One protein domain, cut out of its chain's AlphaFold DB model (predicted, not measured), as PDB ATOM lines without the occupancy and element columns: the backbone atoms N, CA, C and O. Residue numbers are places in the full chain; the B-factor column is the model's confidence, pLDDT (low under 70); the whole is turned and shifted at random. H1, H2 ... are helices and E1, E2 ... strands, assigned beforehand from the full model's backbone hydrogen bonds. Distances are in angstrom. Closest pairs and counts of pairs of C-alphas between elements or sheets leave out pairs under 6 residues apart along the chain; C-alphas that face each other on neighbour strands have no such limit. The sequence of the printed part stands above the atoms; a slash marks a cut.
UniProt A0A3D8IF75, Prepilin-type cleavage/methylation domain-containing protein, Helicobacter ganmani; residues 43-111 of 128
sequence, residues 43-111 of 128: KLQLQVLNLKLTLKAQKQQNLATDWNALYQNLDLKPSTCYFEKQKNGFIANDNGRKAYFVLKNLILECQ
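AT A GLANCE: This is residues 43 to 111 of the 128 residues of the protein "Prepilin-type cleavage/methylation domain-containing protein" of Helicobacter ganmani (UniProt A0A3D8IF75). One long helix, H1, lies over one face of a twisted antiparallel sheet of four strands and runs along them, making two layers. A short helix, H2, sits next to H1 and only grazes the sheet near E1 and E2. The printed part has 69 residues with two named helices followed by four strands, in the order H1 H2 E1 E2 E3 E4; the sheet order is E1, E2, E3, E4, a meander, each strand the antiparallel neighbour of the one before. The class is mixed, helices and strands. The whole is compact, with a radius of gyration of the C-alphas of 11.7 A, and elongated, spanning 36 by 21 by 19 A.

HOW THE PARTS SIT: H1, residues 43 to 60, is on the sheet of E1, residues 81 to 86, E2, residues 89 to 94, E3, residues 97 to 104, and E4, residues 107 to 110, at a height over the sheet of 9.7 A. It lies over E2 and E3 and, only just, over E4, on which 3 of its C-alphas fall. On the local plane H1 and E2 stand at 10 degrees, along the strands. The closest C-alphas of H1 and E4 are those of Lys 52 and Leu 108, 6.7 A apart. H2, residues 67 to 72, is close but not clearly touching H1, with the closest C-alphas, those of Leu 51 and Leu 70, 6.5 A apart. Their lines stand at a steep tilt of 38 degrees, only just past shallow, and they run opposite ways. H2 only grazes the sheet, with residues 67 to 71. In both helices every O i to N i+4 pair is within hydrogen-bond range. E1 and E2 form a hairpin at 156 degrees, with N 84 and O 91 at 2.8 A. E2 and E3 form a hairpin at 163 degrees, with N 92 and O 99 at 2.8 A. E3 and E4 form a hairpin at 155 degrees, with N 102 and O 109 at 2.8 A. The edge strands E1 and E4 are apart. The sheet is strongly twisted, but only just, its C-alphas lying up to 4.4 A off the best plane.

IN THESE COORDINATES: H1 begins at C-alpha 43 at (10.158, -10.668, -68.656) and is 26.0 A long. H2 is 8.8 A long. E1 begins at C-alpha 81 at (12.136, -16.254, -74.169); E1 and E2 are each 16.6 A long. E3 is 22.8 A long. E4, 9.8 A long, ends at C-alpha 110 at (9.285, -1.489, -82.719).

THE WHOLE: The two C-alphas farthest apart, those of Asn 62 and Asn 95, are 36.6 A apart. The printed part has no cut. The three links between strands are tight, and those from H1 to H2 and from H2 to E1 are short. The mean pLDDT of the printed part is 87.7, and no printed residue is under 70.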
ATOM      1  N   LYS A  43       8.697 -10.772 -68.756       91.62
ATOM      2  CA  LYS A  43      10.158 -10.668 -68.656       91.62
ATOM      3  C   LYS A  43      10.734  -9.848 -69.812       91.62
ATOM      4  O   LYS A  43      11.511  -8.928 -69.566       91.62
ATOM      5  N   LEU A  44      10.334 -10.151 -71.050       92.56
ATOM      6  CA  LEU A  44      10.786  -9.408 -72.229       92.56
ATOM      7  C   LEU A  44      10.372  -7.929 -72.137       92.56
ATOM      8  O   LEU A  44      11.203  -7.051 -72.352       92.56
ATOM      9  N   GLN A  45       9.122  -7.644 -71.754       92.75
ATOM     10  CA  GLN A  45       8.598  -6.284 -71.563       92.75
ATOM     11  C   GLN A  45       9.431  -5.487 -70.553       92.75
ATOM     12  O   GLN A  45       9.805  -4.350 -70.832       92.75
ATOM     13  N   LEU A  46       9.764  -6.082 -69.404       92.62
ATOM     14  CA  LEU A  46      10.577  -5.428 -68.374       92.62
ATOM     15  C   LEU A  46      11.991  -5.105 -68.868       92.62
ATOM     16  O   LEU A  46      12.490  -4.009 -68.616       92.62
ATOM     17  N   GLN A  47      12.632  -6.019 -69.599       92.38
ATOM     18  CA  GLN A  47      13.969  -5.777 -70.150       92.38
ATOM     19  C   GLN A  47      13.950  -4.693 -71.237       92.38
ATOM     20  O   GLN A  47      14.801  -3.801 -71.227       92.38
ATOM     21  N   VAL A  48      12.942  -4.699 -72.117       91.62
ATOM     22  CA  VAL A  48      12.741  -3.638 -73.118       91.62
ATOM     23  C   VAL A  48      12.475  -2.290 -72.446       91.62
ATOM     24  O   VAL A  48      13.057  -1.284 -72.854       91.62
ATOM     25  N   LEU A  49      11.641  -2.252 -71.404       91.19
ATOM     26  CA  LEU A  49      11.356  -1.038 -70.641       91.19
ATOM     27  C   LEU A  49      12.624  -0.478 -69.988       91.19
ATOM     28  O   LEU A  49      12.922   0.703 -70.164       91.19
ATOM     29  N   ASN A  50      13.392  -1.315 -69.290       89.75
ATOM     30  CA  ASN A  50      14.656  -0.909 -68.676       89.75
ATOM     31  C   ASN A  50      15.618  -0.330 -69.716       89.75
ATOM     32  O   ASN A  50      16.211   0.721 -69.495       89.75
ATOM     33  N   LEU A  51      15.700  -0.952 -70.891       89.12
ATOM     34  CA  LEU A  51      16.540  -0.476 -71.982       89.12
ATOM     35  C   LEU A  51      16.053   0.873 -72.542       89.12
ATOM     36  O   LEU A  51      16.865   1.778 -72.744       89.12
ATOM     37  N   LYS A  52      14.736   1.060 -72.726       88.62
ATOM     38  CA  LYS A  52      14.136   2.359 -73.094       88.62
ATOM     39  C   LYS A  52      14.483   3.443 -72.057       88.62
ATOM     40  O   LYS A  52      14.811   4.568 -72.439       88.62
ATOM     41  N   LEU A  53      14.454   3.115 -70.762       88.94
ATOM     42  CA  LEU A  53      14.822   4.035 -69.678       88.94
ATOM     43  C   LEU A  53      16.314   4.394 -69.706       88.94
ATOM     44  O   LEU A  53      16.649   5.577 -69.624       88.94
ATOM     45  N   THR A  54      17.206   3.415 -69.889       87.19
ATOM     46  CA  THR A  54      18.653   3.656 -70.004       87.19
ATOM     47  C   THR A  54      18.982   4.535 -71.208       87.19
ATOM     48  O   THR A  54      19.735   5.497 -71.070       87.19
ATOM     49  N   LEU A  55      18.372   4.275 -72.368       86.56
ATOM     50  CA  LEU A  55      18.540   5.110 -73.563       86.56
ATOM     51  C   LEU A  55      18.075   6.550 -73.325       86.56
ATOM     52  O   LEU A  55      18.757   7.500 -73.712       86.56
ATOM     53  N   LYS A  56      16.931   6.729 -72.652       87.25
ATOM     54  CA  LYS A  56      16.418   8.057 -72.301       87.25
ATOM     55  C   LYS A  56      17.369   8.795 -71.353       87.25
ATOM     56  O   LYS A  56      17.605   9.986 -71.546       87.25
ATOM     57  N   ALA A  57      17.938   8.097 -70.372       87.44
ATOM     58  CA  ALA A  57      18.922   8.662 -69.452       87.44
ATOM     59  C   ALA A  57      20.227   9.059 -70.168       87.44
ATOM     60  O   ALA A  57      20.721  10.165 -69.964       87.44
ATOM     61  N   GLN A  58      20.744   8.209 -71.062       86.00
ATOM     62  CA  GLN A  58      21.937   8.506 -71.868       86.00
ATOM     63  C   GLN A  58      21.724   9.712 -72.787       86.00
ATOM     64  O   GLN A  58      22.582  10.592 -72.855       86.00
ATOM     65  N   LYS A  59      20.555   9.794 -73.435       84.81
ATOM     66  CA  LYS A  59      20.170  10.945 -74.259       84.81
ATOM     67  C   LYS A  59      20.161  12.241 -73.447       84.81
ATOM     68  O   LYS A  59      20.670  13.248 -73.922       84.81
ATOM     69  N   GLN A  60      19.626  12.213 -72.225       87.06
ATOM     70  CA  GLN A  60      19.621  13.380 -71.336       87.06
ATOM     71  C   GLN A  60      21.039  13.842 -70.962       87.06
ATOM     72  O   GLN A  60      21.263  15.030 -70.751       87.06
ATOM     73  N   GLN A  61      21.993  12.914 -70.895       87.00
ATOM     74  CA  GLN A  61      23.393  13.184 -70.563       87.00
ATOM     75  C   GLN A  61      24.274  13.451 -71.801       87.00
ATOM     76  O   GLN A  61      25.483  13.588 -71.655       87.00
ATOM     77  N   ASN A  62      23.696  13.526 -73.012       82.31
ATOM     78  CA  ASN A  62      24.421  13.625 -74.290       82.31
ATOM     79  C   ASN A  62      25.517  12.553 -74.471       82.31
ATOM     80  O   ASN A  62      26.527  12.782 -75.135       82.31
ATOM     81  N   LEU A  63      25.321  11.370 -73.883       79.31
ATOM     82  CA  LEU A  63      26.253  10.254 -74.008       79.31
ATOM     83  C   LEU A  63      25.994   9.480 -75.303       79.31
ATOM     84  O   LEU A  63      24.847   9.272 -75.709       79.31
ATOM     85  N   ALA A  64      27.072   9.008 -75.931       77.12
ATOM     86  CA  ALA A  64      26.975   8.073 -77.043       77.12
ATOM     87  C   ALA A  64      26.349   6.746 -76.578       77.12
ATOM     88  O   ALA A  64      26.593   6.281 -75.463       77.12
ATOM     89  N   THR A  65      25.540   6.123 -77.436       75.44
ATOM     90  CA  THR A  65      24.892   4.844 -77.128       75.44
ATOM     91  C   THR A  65      25.917   3.712 -77.088       75.44
ATOM     92  O   THR A  65      26.434   3.303 -78.127       75.44
ATOM     93  N   ASP A  66      26.164   3.165 -75.898       79.69
ATOM     94  CA  ASP A  66      26.942   1.936 -75.737       79.69
ATOM     95  C   ASP A  66      26.036   0.703 -75.835       79.69
ATOM     96  O   ASP A  66      25.380   0.288 -74.878       79.69
ATOM     97  N   TRP A  67      26.024   0.088 -77.014       79.12
ATOM     98  CA  TRP A  67      25.279  -1.141 -77.264       79.12
ATOM     99  C   TRP A  67      25.739  -2.322 -76.410       79.12
ATOM    100  O   TRP A  67      24.911  -3.155 -76.047       79.12
ATOM    101  N   ASN A  68      27.023  -2.406 -76.055       81.56
ATOM    102  CA  ASN A  68      27.528  -3.522 -75.259       81.56
ATOM    103  C   ASN A  68      26.955  -3.481 -73.843       81.56
ATOM    104  O   ASN A  68      26.485  -4.510 -73.359       81.56
ATOM    105  N   ALA A  69      26.913  -2.300 -73.220       79.38
ATOM    106  CA  ALA A  69      26.266  -2.109 -71.924       79.38
ATOM    107  C   ALA A  69      24.754  -2.390 -71.976       79.38
ATOM    108  O   ALA A  69      24.202  -2.992 -71.057       79.38
ATOM    109  N   LEU A  70      24.076  -2.009 -73.063       78.88
ATOM    110  CA  LEU A  70      22.640  -2.267 -73.220       78.88
ATOM    111  C   LEU A  70      22.334  -3.766 -73.365       78.88
ATOM    112  O   LEU A  70      21.362  -4.248 -72.784       78.88
ATOM    113  N   TYR A  71      23.180  -4.515 -74.079       84.44
ATOM    114  CA  TYR A  71      23.014  -5.960 -74.254       84.44
ATOM    115  C   TYR A  71      23.255  -6.777 -72.977       84.44
ATOM    116  O   TYR A  71      22.715  -7.875 -72.885       84.44
ATOM    117  N   GLN A  72      24.008  -6.271 -71.993       83.50
ATOM    118  CA  GLN A  72      24.225  -6.957 -70.703       83.50
ATOM    119  C   GLN A  72      22.917  -7.196 -69.936       83.50
ATOM    120  O   GLN A  72      22.797  -8.161 -69.188       83.50
ATOM    121  N   ASN A  73      21.923  -6.328 -70.142       80.56
ATOM    122  CA  ASN A  73      20.627  -6.413 -69.469       80.56
ATOM    123  C   ASN A  73      19.600  -7.261 -70.236       80.56
ATOM    124  O   ASN A  73      18.467  -7.415 -69.770       80.56
ATOM    125  N   LEU A  74      19.973  -7.788 -71.408       87.44
ATOM    126  CA  LEU A  74      19.120  -8.645 -72.222       87.44
ATOM    127  C   LEU A  74      19.500 -10.111 -72.032       87.44
ATOM    128  O   LEU A  74      20.674 -10.478 -72.060       87.44
ATOM    129  N   ASP A  75      18.495 -10.972 -71.898       90.56
ATOM    130  CA  ASP A  75      18.726 -12.414 -71.924       90.56
ATOM    131  C   ASP A  75      18.951 -12.884 -73.364       90.56
ATOM    132  O   ASP A  75      18.008 -13.065 -74.128       90.56
ATOM    133  N   LEU A  76      20.215 -13.044 -73.747       90.50
ATOM    134  CA  LEU A  76      20.614 -13.473 -75.088       90.50
ATOM    135  C   LEU A  76      20.700 -14.999 -75.231       90.50
ATOM    136  O   LEU A  76      21.037 -15.493 -76.309       90.50
ATOM    137  N   LYS A  77      20.463 -15.761 -74.155       88.31
ATOM    138  CA  LYS A  77      20.595 -17.216 -74.188       88.31
ATOM    139  C   LYS A  77      19.403 -17.806 -74.947       88.31
ATOM    140  O   LYS A  77      18.272 -17.633 -74.491       88.31
ATOM    141  N   PRO A  78      19.628 -18.553 -76.046       85.06
ATOM    142  CA  PRO A  78      18.541 -19.183 -76.782       85.06
ATOM    143  C   PRO A  78      17.681 -20.038 -75.850       85.06
ATOM    144  O   PRO A  78      18.173 -20.933 -75.161       85.06
ATOM    145  N   SER A  79      16.398 -19.710 -75.796       86.88
ATOM    146  CA  SER A  79      15.389 -20.381 -74.981       86.88
ATOM    147  C   SER A  79      14.015 -20.147 -75.614       86.88
ATOM    148  O   SER A  79      13.922 -19.757 -76.775       86.88
ATOM    149  N   THR A  80      12.928 -20.354 -74.878       86.31
ATOM    150  CA  THR A  80      11.603 -19.907 -75.324       86.31
ATOM    151  C   THR A  80      11.451 -18.382 -75.266       86.31
ATOM    152  O   THR A  80      10.561 -17.853 -75.921       86.31
ATOM    153  N   CYS A  81      12.298 -17.672 -74.507       90.44
ATOM    154  CA  CYS A  81      12.136 -16.254 -74.169       90.44
ATOM    155  C   CYS A  81      13.492 -15.553 -74.130       90.44
ATOM    156  O   CYS A  81      14.161 -15.551 -73.092       90.44
ATOM    157  N   TYR A  82      13.918 -14.978 -75.247       93.75
ATOM    158  CA  TYR A  82      15.267 -14.429 -75.353       93.75
ATOM    159  C   TYR A  82      15.359 -13.315 -76.390       93.75
ATOM    160  O   TYR A  82      14.421 -13.053 -77.144       93.75
ATOM    161  N   PHE A  83      16.509 -12.659 -76.418       94.50
ATOM    162  CA  PHE A  83      16.837 -11.596 -77.345       94.50
ATOM    163  C   PHE A  83      17.911 -12.040 -78.338       94.50
ATOM    164  O   PHE A  83      18.858 -12.743 -77.994       94.50
ATOM    165  N   GLU A  84      17.793 -11.577 -79.576       92.94
ATOM    166  CA  GLU A  84      18.818 -11.720 -80.610       92.94
ATOM    167  C   GLU A  84      19.402 -10.336 -80.921       92.94
ATOM    168  O   GLU A  84      18.674  -9.343 -81.011       92.94
ATOM    169  N   LYS A  85      20.726 -10.258 -81.088       90.56
ATOM    170  CA  LYS A  85      21.406  -9.017 -81.486       90.56
ATOM    171  C   LYS A  85      21.115  -8.695 -82.950       90.56
ATOM    172  O   LYS A  85      21.064  -9.593 -83.788       90.56
ATOM    173  N   GLN A  86      21.032  -7.408 -83.280       88.31
ATOM    174  CA  GLN A  86      20.989  -6.943 -84.664       88.31
ATOM    175  C   GLN A  86      21.844  -5.673 -84.830       88.31
ATOM    176  O   GLN A  86      22.213  -5.026 -83.854       88.31
ATOM    177  N   LYS A  87      22.126  -5.282 -86.080       81.12
ATOM    178  CA  LYS A  87      23.010  -4.150 -86.420       81.12
ATOM    179  C   LYS A  87      22.714  -2.849 -85.643       81.12
ATOM    180  O   LYS A  87      23.649  -2.258 -85.127       81.12
ATOM    181  N   ASN A  88      21.439  -2.452 -85.512       83.81
ATOM    182  CA  ASN A  88      20.994  -1.245 -84.785       83.81
ATOM    183  C   ASN A  88      19.795  -1.543 -83.863       83.81
ATOM    184  O   ASN A  88      18.752  -0.900 -83.961       83.81
ATOM    185  N   GLY A  89      19.874  -2.574 -83.028       89.25
ATOM    186  CA  GLY A  89      18.782  -2.937 -82.123       89.25
ATOM    187  C   GLY A  89      18.774  -4.416 -81.792       89.25
ATOM    188  O   GLY A  89      19.812  -5.069 -81.800       89.25
ATOM    189  N   PHE A  90      17.598  -4.960 -81.535       92.56
ATOM    190  CA  PHE A  90      17.462  -6.347 -81.116       92.56
ATOM    191  C   PHE A  90      16.128  -6.923 -81.556       92.56
ATOM    192  O   PHE A  90      15.192  -6.207 -81.914       92.56
ATOM    193  N   ILE A  91      16.044  -8.241 -81.494       93.81
ATOM    194  CA  ILE A  91      14.827  -8.986 -81.765       93.81
ATOM    195  C   ILE A  91      14.429  -9.660 -80.461       93.81
ATOM    196  O   ILE A  91      15.234 -10.388 -79.891       93.81
ATOM    197  N   ALA A  92      13.216  -9.415 -79.977       94.12
ATOM    198  CA  ALA A  92      12.651 -10.165 -78.863       94.12
ATOM    199  C   ALA A  92      11.952 -11.411 -79.417       94.12
ATOM    200  O   ALA A  92      11.116 -11.294 -80.315       94.12
ATOM    201  N   ASN A  93      12.297 -12.588 -78.906       93.81
ATOM    202  CA  ASN A  93      11.694 -13.859 -79.282       93.81
ATOM    203  C   ASN A  93      10.849 -14.395 -78.122       93.81
ATOM    204  O   ASN A  93      11.362 -14.638 -77.030       93.81
ATOM    205  N   ASP A  94       9.560 -14.573 -78.391       91.38
ATOM    206  CA  ASP A  94       8.562 -15.155 -77.506       91.38
ATOM    207  C   ASP A  94       7.976 -16.414 -78.157       91.38
ATOM    208  O   ASP A  94       7.071 -16.362 -78.995       91.38
ATOM    209  N   ASN A  95       8.533 -17.560 -77.779       87.69
ATOM    210  CA  ASN A  95       8.136 -18.890 -78.222       87.69
ATOM    211  C   ASN A  95       8.024 -19.013 -79.756       87.69
ATOM    212  O   ASN A  95       7.054 -19.552 -80.288       87.69
ATOM    213  N   GLY A  96       8.998 -18.448 -80.477       87.88
ATOM    214  CA  GLY A  96       9.051 -18.414 -81.941       87.88
ATOM    215  C   GLY A  96       8.424 -17.164 -82.570       87.88
ATOM    216  O   GLY A  96       8.704 -16.866 -83.733       87.88
ATOM    217  N   ARG A  97       7.630 -16.390 -81.822       91.06
ATOM    218  CA  ARG A  97       7.089 -15.101 -82.275       91.06
ATOM    219  C   ARG A  97       8.132 -14.014 -82.063       91.06
ATOM    220  O   ARG A  97       8.628 -13.833 -80.957       91.06
ATOM    221  N   LYS A  98       8.463 -13.277 -83.120       94.06
ATOM    222  CA  LYS A  98       9.533 -12.272 -83.089       94.06
ATOM    223  C   LYS A  98       8.971 -10.853 -83.099       94.06
ATOM    224  O   LYS A  98       8.107 -10.548 -83.918       94.06
ATOM    225  N   ALA A  99       9.482  -9.987 -82.229       94.81
ATOM    226  CA  ALA A  99       9.284  -8.541 -82.278       94.81
ATOM    227  C   ALA A  99      10.615  -7.850 -82.585       94.81
ATOM    228  O   ALA A  99      11.617  -8.094 -81.914       94.81
ATOM    229  N   TYR A 100      10.632  -6.997 -83.603       94.50
ATOM    230  CA  TYR A 100      11.851  -6.354 -84.092       94.50
ATOM    231  C   TYR A 100      11.946  -4.930 -83.558       94.50
ATOM    232  O   TYR A 100      11.056  -4.124 -83.813       94.50
ATOM    233  N   PHE A 101      13.042  -4.600 -82.881       93.56
ATOM    234  CA  PHE A 101      13.294  -3.269 -82.334       93.56
ATOM    235  C   PHE A 101      14.501  -2.647 -83.007       93.56
ATOM    236  O   PHE A 101      15.572  -3.243 -83.008       93.56
ATOM    237  N   VAL A 102      14.360  -1.442 -83.552       92.00
ATOM    238  CA  VAL A 102      15.443  -0.683 -84.188       92.00
ATOM    239  C   VAL A 102      15.604   0.650 -83.474       92.00
ATOM    240  O   VAL A 102      14.627   1.347 -83.223       92.00
ATOM    241  N   LEU A 103      16.840   1.039 -83.188       87.94
ATOM    242  CA  LEU A 103      17.146   2.383 -82.717       87.94
ATOM    243  C   LEU A 103      17.262   3.334 -83.910       87.94
ATOM    244  O   LEU A 103      18.132   3.163 -84.770       87.94
ATOM    245  N   LYS A 104      16.411   4.360 -83.938       86.38
ATOM    246  CA  LYS A 104      16.492   5.489 -84.870       86.38
ATOM    247  C   LYS A 104      16.480   6.788 -84.080       86.38
ATOM    248  O   LYS A 104      15.636   6.971 -83.215       86.38
ATOM    249  N   ASN A 105      17.415   7.694 -84.359       79.81
ATOM    250  CA  ASN A 105      17.490   9.005 -83.697       79.81
ATOM    251  C   ASN A 105      17.456   8.926 -82.153       79.81
ATOM    252  O   ASN A 105      16.788   9.727 -81.496       79.81
ATOM    253  N   LEU A 106      18.159   7.939 -81.575       76.06
ATOM    254  CA  LEU A 106      18.180   7.644 -80.129       76.06
ATOM    255  C   LEU A 106      16.812   7.238 -79.537       76.06
ATOM    256  O   LEU A 106      16.632   7.261 -78.321       76.06
ATOM    257  N   ILE A 107      15.850   6.863 -80.379       81.81
ATOM    258  CA  ILE A 107      14.538   6.346 -79.990       81.81
ATOM    259  C   ILE A 107      14.456   4.890 -80.435       81.81
ATOM    260  O   ILE A 107      14.768   4.548 -81.576       81.81
ATOM    261  N   LEU A 108      14.072   4.016 -79.509       88.62
ATOM    262  CA  LEU A 108      13.865   2.605 -79.797       88.62
ATOM    263  C   LEU A 108      12.456   2.409 -80.370       88.62
ATOM    264  O   LEU A 108      11.470   2.536 -79.646       88.62
ATOM    265  N   GLU A 109      12.373   2.089 -81.656       90.69
ATOM    266  CA  GLU A 109      11.124   1.839 -82.375       90.69
ATOM    267  C   GLU A 109      10.903   0.338 -82.565       90.69
ATOM    268  O   GLU A 109      11.812  -0.377 -82.991       90.69
ATOM    269  N   CYS A 110       9.684  -0.142 -82.316       92.75
ATOM    270  CA  CYS A 110       9.285  -1.489 -82.719       92.75
ATOM    271  C   CYS A 110       8.757  -1.476 -84.161       92.75
ATOM    272  O   CYS A 110       8.025  -0.572 -84.555       92.75
ATOM    273  N   GLN A 111       9.138  -2.461 -84.973       93.75
ATOM    274  CA  GLN A 111       8.768  -2.532 -86.388       93.75
ATOM    275  C   GLN A 111       7.481  -3.339 -86.587       93.75
ATOM    276  O   GLN A 111       7.533  -4.545 -86.831       93.75
TER     277      GLN A 111